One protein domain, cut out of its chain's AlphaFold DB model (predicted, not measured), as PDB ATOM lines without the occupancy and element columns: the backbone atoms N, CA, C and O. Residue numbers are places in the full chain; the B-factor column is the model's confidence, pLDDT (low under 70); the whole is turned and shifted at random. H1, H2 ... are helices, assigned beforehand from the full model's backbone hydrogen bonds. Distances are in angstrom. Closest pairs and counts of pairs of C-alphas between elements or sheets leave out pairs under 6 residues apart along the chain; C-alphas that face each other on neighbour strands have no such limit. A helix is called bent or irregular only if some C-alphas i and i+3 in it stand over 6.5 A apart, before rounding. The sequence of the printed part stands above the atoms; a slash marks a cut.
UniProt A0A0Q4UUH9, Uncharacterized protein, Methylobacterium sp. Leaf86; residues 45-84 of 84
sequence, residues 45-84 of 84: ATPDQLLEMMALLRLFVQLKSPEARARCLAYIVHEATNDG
ATOM      1  N   ALA A  45     -14.406   7.554  50.409       73.56
ATOM      2  CA  ALA A  45     -13.768   6.575  51.265       73.56
ATOM      3  C   ALA A  45     -12.878   7.330  52.248       73.56
ATOM      4  O   ALA A  45     -12.132   8.237  51.857       73.56
ATOM      5  N   THR A  46     -12.983   6.997  53.531       86.56
ATOM      6  CA  THR A  46     -12.118   7.635  54.519       86.56
ATOM      7  C   THR A  46     -10.657   7.308  54.183       86.56
ATOM      8  O   THR A  46     -10.379   6.274  53.566       86.56
ATOM      9  N   PRO A  47      -9.691   8.152  54.579       85.50
ATOM     10  CA  PRO A  47      -8.276   7.855  54.361       85.50
ATOM     11  C   PRO A  47      -7.864   6.464  54.869       85.50
ATOM     12  O   PRO A  47      -7.060   5.790  54.226       85.50
ATOM     13  N   ASP A  48      -8.472   6.007  55.968       88.50
ATOM     14  CA  ASP A  48      -8.245   4.674  56.534       88.50
ATOM     15  C   ASP A  48      -8.807   3.559  55.641       88.50
ATOM     16  O   ASP A  48      -8.107   2.586  55.365       88.50
ATOM     17  N   GLN A  49     -10.023   3.727  55.105       85.88
ATOM     18  CA  GLN A  49     -10.613   2.786  54.140       85.88
ATOM     19  C   GLN A  49      -9.784   2.709  52.854       85.88
ATOM     20  O   GLN A  49      -9.574   1.630  52.300       85.88
ATOM     21  N   LEU A  50      -9.264   3.848  52.385       86.50
ATOM     22  CA  LEU A  50      -8.377   3.890  51.225       86.50
ATOM     23  C   LEU A  50      -7.058   3.158  51.509       86.50
ATOM     24  O   LEU A  50      -6.574   2.410  50.657       86.50
ATOM     25  N   LEU A  51      -6.480   3.340  52.697       89.94
ATOM     26  CA  LEU A  51      -5.254   2.657  53.106       89.94
ATOM     27  C   LEU A  51      -5.451   1.136  53.167       89.94
ATOM     28  O   LEU A  51      -4.608   0.387  52.664       89.94
ATOM     29  N   GLU A  52      -6.571   0.690  53.733       87.75
ATOM     30  CA  GLU A  52      -6.945  -0.721  53.814       87.75
ATOM     31  C   GLU A  52      -7.165  -1.329  52.421       87.75
ATOM     32  O   GLU A  52      -6.569  -2.356  52.089       87.75
ATOM     33  N   MET A  53      -7.911  -0.643  51.548       87.94
ATOM     34  CA  MET A  53      -8.114  -1.073  50.161       87.94
ATOM     35  C   MET A  53      -6.781  -1.199  49.408       87.94
ATOM     36  O   MET A  53      -6.538  -2.184  48.706       87.94
ATOM     37  N   MET A  54      -5.867  -0.243  49.592       89.75
ATOM     38  CA  MET A  54      -4.535  -0.296  48.987       89.75
ATOM     39  C   MET A  54      -3.690  -1.454  49.531       89.75
ATOM     40  O   MET A  54      -2.915  -2.050  48.777       89.75
ATOM     41  N   ALA A  55      -3.823  -1.804  50.812       91.44
ATOM     42  CA  ALA A  55      -3.156  -2.969  51.388       91.44
ATOM     43  C   ALA A  55      -3.677  -4.281  50.773       91.44
ATOM     44  O   ALA A  55      -2.873  -5.129  50.373       91.44
ATOM     45  N   LEU A  56      -4.997  -4.411  50.608       88.94
ATOM     46  CA  LEU A  56      -5.627  -5.569  49.966       88.94
ATOM     47  C   LEU A  56      -5.211  -5.711  48.496       88.94
ATOM     48  O   LEU A  56      -4.840  -6.803  48.062       88.94
ATOM     49  N   LEU A  57      -5.177  -4.609  47.740       89.81
ATOM     50  CA  LEU A  57      -4.706  -4.608  46.351       89.81
ATOM     51  C   LEU A  57      -3.244  -5.053  46.240       89.81
ATOM     52  O   LEU A  57      -2.900  -5.858  45.373       89.81
ATOM     53  N   ARG A  58      -2.373  -4.580  47.140       92.44
ATOM     54  CA  ARG A  58      -0.966  -5.013  47.181       92.44
ATOM     55  C   ARG A  58      -0.847  -6.506  47.475       92.44
ATOM     56  O   ARG A  58      -0.070  -7.183  46.805       92.44
ATOM     57  N   LEU A  59      -1.628  -7.028  48.422       89.44
ATOM     58  CA  LEU A  59      -1.648  -8.457  48.735       89.44
ATOM     59  C   LEU A  59      -2.127  -9.289  47.535       89.44
ATOM     60  O   LEU A  59      -1.523 -10.309  47.201       89.44
ATOM     61  N   PHE A  60      -3.153  -8.813  46.827       91.25
ATOM     62  CA  PHE A  60      -3.656  -9.451  45.612       91.25
ATOM     63  C   PHE A  60      -2.623  -9.496  44.480       91.25
ATOM     64  O   PHE A  60      -2.519 -10.499  43.774       91.25
ATOM     65  N   VAL A  61      -1.824  -8.442  44.312       88.38
ATOM     66  CA  VAL A  61      -0.727  -8.420  43.329       88.38
ATOM     67  C   VAL A  61       0.409  -9.367  43.731       88.38
ATOM     68  O   VAL A  61       1.042  -9.969  42.865       88.38
ATOM     69  N   GLN A  62       0.659  -9.541  45.030       92.19
ATOM     70  CA  GLN A  62       1.694 -10.449  45.534       92.19
ATOM     71  C   GLN A  62       1.313 -11.935  45.443       92.19
ATOM     72  O   GLN A  62       2.194 -12.797  45.510       92.19
ATOM     73  N   LEU A  63       0.029 -12.261  45.264       89.81
ATOM     74  CA  LEU A  63      -0.438 -13.633  45.063       89.81
ATOM     75  C   LEU A  63       0.128 -14.214  43.758       89.81
ATOM     76  O   LEU A  63      -0.349 -13.944  42.660       89.81
ATOM     77  N   LYS A  64       1.141 -15.078  43.880       89.94
ATOM     78  CA  LYS A  64       1.793 -15.741  42.734       89.94
ATOM     79  C   LYS A  64       0.959 -16.866  42.113       89.94
ATOM     80  O   LYS A  64       1.246 -17.285  40.997       89.94
ATOM     81  N   SER A  65      -0.049 -17.372  42.830       93.88
ATOM     82  CA  SER A  65      -0.917 -18.447  42.340       93.88
ATOM     83  C   SER A  65      -2.052 -17.875  41.480       93.88
ATOM     84  O   SER A  65      -2.909 -17.161  42.012       93.88
ATOM     85  N   PRO A  66      -2.110 -18.190  40.172       90.06
ATOM     86  CA  PRO A  66      -3.179 -17.707  39.296       90.06
ATOM     87  C   PRO A  66      -4.547 -18.264  39.704       90.06
ATOM     88  O   PRO A  66      -5.553 -17.565  39.621       90.06
ATOM     89  N   GLU A  67      -4.580 -19.495  40.210       91.81
ATOM     90  CA  GLU A  67      -5.805 -20.148  40.666       91.81
ATOM     91  C   GLU A  67      -6.364 -19.482  41.935       91.81
ATOM     92  O   GLU A  67      -7.567 -19.256  42.049       91.81
ATOM     93  N   ALA A  68      -5.494 -19.094  42.875       90.12
ATOM     94  CA  ALA A  68      -5.907 -18.335  44.055       90.12
ATOM     95  C   ALA A  68      -6.448 -16.949  43.671       90.12
ATOM     96  O   ALA A  68      -7.485 -16.533  44.185       90.12
ATOM     97  N   ARG A  69      -5.810 -16.268  42.707       91.06
ATOM     98  CA  ARG A  69      -6.305 -14.981  42.190       91.06
ATOM     99  C   ARG A  69      -7.683 -15.110  41.546       91.06
ATOM    100  O   ARG A  69      -8.542 -14.272  41.803       91.06
ATOM    101  N   ALA A  70      -7.911 -16.161  40.758       93.00
ATOM    102  CA  ALA A  70      -9.207 -16.416  40.133       93.00
ATOM    103  C   ALA A  70     -10.317 -16.617  41.177       93.00
ATOM    104  O   ALA A  70     -11.395 -16.044  41.035       93.00
ATOM    105  N   ARG A  71     -10.041 -17.358  42.261       93.25
ATOM    106  CA  ARG A  71     -10.993 -17.539  43.369       93.25
ATOM    107  C   ARG A  71     -11.323 -16.226  44.080       93.25
ATOM    108  O   ARG A  71     -12.493 -15.967  44.334       93.25
ATOM    109  N   CYS A  72     -10.323 -15.388  44.362       90.06
ATOM    110  CA  CYS A  72     -10.552 -14.075  44.974       90.06
ATOM    111  C   CYS A  72     -11.431 -13.178  44.093       90.06
ATOM    112  O   CYS A  72     -12.361 -12.557  44.594       90.06
ATOM    113  N   LEU A  73     -11.172 -13.135  42.782       90.88
ATOM    114  CA  LEU A  73     -11.995 -12.355  41.854       90.88
ATOM    115  C   LEU A  73     -13.423 -12.899  41.761       90.88
ATOM    116  O   LEU A  73     -14.364 -12.115  41.770       90.88
ATOM    117  N   ALA A  74     -13.591 -14.223  41.718       92.62
ATOM    118  CA  ALA A  74     -14.912 -14.846  41.695       92.62
ATOM    119  C   ALA A  74     -15.734 -14.504  42.948       92.62
ATOM    120  O   ALA A  74     -16.922 -14.225  42.829       92.62
ATOM    121  N   TYR A  75     -15.098 -14.472  44.125       89.62
ATOM    122  CA  TYR A  75     -15.744 -14.038  45.365       89.62
ATOM    123  C   TYR A  75     -16.197 -12.573  45.293       89.62
ATOM    124  O   TYR A  75     -17.353 -12.283  45.570       89.62
ATOM    125  N   ILE A  76     -15.326 -11.660  44.852       87.50
ATOM    126  CA  ILE A  76     -15.665 -10.229  44.733       87.50
ATOM    127  C   ILE A  76     -16.824 -10.012  43.754       87.50
ATOM    128  O   ILE A  76     -17.728  -9.235  44.037       87.50
ATOM    129  N   VAL A  77     -16.809 -10.704  42.609       89.88
ATOM    130  CA  VAL A  77     -17.901 -10.633  41.629       89.88
ATOM    131  C   VAL A  77     -19.199 -11.153  42.235       89.88
ATOM    132  O   VAL A  77     -20.229 -10.518  42.055       89.88
ATOM    133  N   HIS A  78     -19.153 -12.270  42.969       89.81
ATOM    134  CA  HIS A  78     -20.328 -12.815  43.640       89.81
ATOM    135  C   HIS A  78     -20.942 -11.808  44.617       89.81
ATOM    136  O   HIS A  78     -22.133 -11.529  44.504       89.81
ATOM    137  N   GLU A  79     -20.133 -11.217  45.500       85.75
ATOM    138  CA  GLU A  79     -20.585 -10.207  46.466       85.75
ATOM    139  C   GLU A  79     -21.174  -8.979  45.757       85.75
ATOM    140  O   GLU A  79     -22.296  -8.584  46.047       85.75
ATOM    141  N   ALA A  80     -20.489  -8.450  44.736       81.38
ATOM    142  CA  ALA A  80     -20.958  -7.287  43.980       81.38
ATOM    143  C   ALA A  80     -22.272  -7.535  43.214       81.38
ATOM    144  O   ALA A  80     -22.978  -6.588  42.878       81.38
ATOM    145  N   THR A  81     -22.589  -8.795  42.900       85.25
ATOM    146  CA  THR A  81     -23.864  -9.182  42.272       85.25
ATOM    147  C   THR A  81     -24.959  -9.552  43.271       85.25
ATOM    148  O   THR A  81     -26.119  -9.627  42.874       85.25
ATOM    149  N   ASN A  82     -24.599  -9.809  44.531       75.12
ATOM    150  CA  ASN A  82     -25.518 -10.229  45.590       75.12
ATOM    151  C   ASN A  82     -25.887  -9.104  46.571       75.12
ATOM    152  O   ASN A  82     -26.747  -9.331  47.424       75.12
ATOM    153  N   ASP A  83     -25.296  -7.915  46.446       58.66
ATOM    154  CA  ASP A  83     -25.802  -6.702  47.094       58.66
ATOM    155  C   ASP A  83     -27.161  -6.328  46.467       58.66
ATOM    156  O   ASP A  83     -27.235  -5.825  45.344       58.66
ATOM    157  N   GLY A  84     -28.240  -6.672  47.180       50.12
ATOM    158  CA  GLY A  84     -29.632  -6.351  46.843       50.12
ATOM    159  C   GLY A  84     -30.078  -4.971  47.301       50.12
ATOM    160  O   GLY A  84     -29.571  -4.491  48.340       50.12
TER     161      GLY A  84
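What this domain is: This is residues 45 to 84 of the 84 residues of an uncharacterized protein of Methylobacterium sp. Leaf86 (UniProt A0A0Q4UUH9). Two helices of similar length, H2 and H1, make an open, flat V, meeting near the corner where residues 63 to 65 join them, while their far ends spread apart with nothing between them. Both arms lie nearly in one flat layer, and most of each arm stands free. The printed part has 40 residues with two named helices, H1 then H2 along the chain, and no named strand; the class is all helix. The whole is loose, with a radius of gyration of the C-alphas of 12.0 A, and its C-alphas span 31 by 31 by 6 A.

How they stand to each other: The longest helix is H2, residues 66 to 82, and H1 is residues 47 to 62. The two are close but not clearly touching, with 1 pair of C-alphas within 8 A: the closest C-alphas, those of Phe 60 and Arg 69, are 7.0 A apart. Their lines stand at a steep tilt of 38 degrees, and they run opposite ways. Their centres are 16.2 A apart. Residues 74 to 84, of which 74 to 82 belong to H2, stand free, and so do residues 46 to 52, of which 47 to 52 belong to H1. In H1 and H2, every O i to N i+4 pair is within hydrogen-bond range.

Where its parts are: H2 has 17 residues and measures 24.4 A from first to last C-alpha, from Pro 66 at (-3.179, -17.707, 39.296) to Asn 82 at (-25.518, -10.229, 45.590). H1 has 16 residues and measures 22.6 A, beginning with the C-alpha of Pro 47 at (-8.276, 7.855, 54.361). Neither helix is bent or irregular.

The domain as a whole: The two C-alphas farthest apart, those of Lys 64 and Gly 84, are 33.1 A apart. The link from H1 to H2 is tight, and the printed part has no cut. The mean pLDDT of the printed part is 86.9, and residues 83 to 84 are under 70.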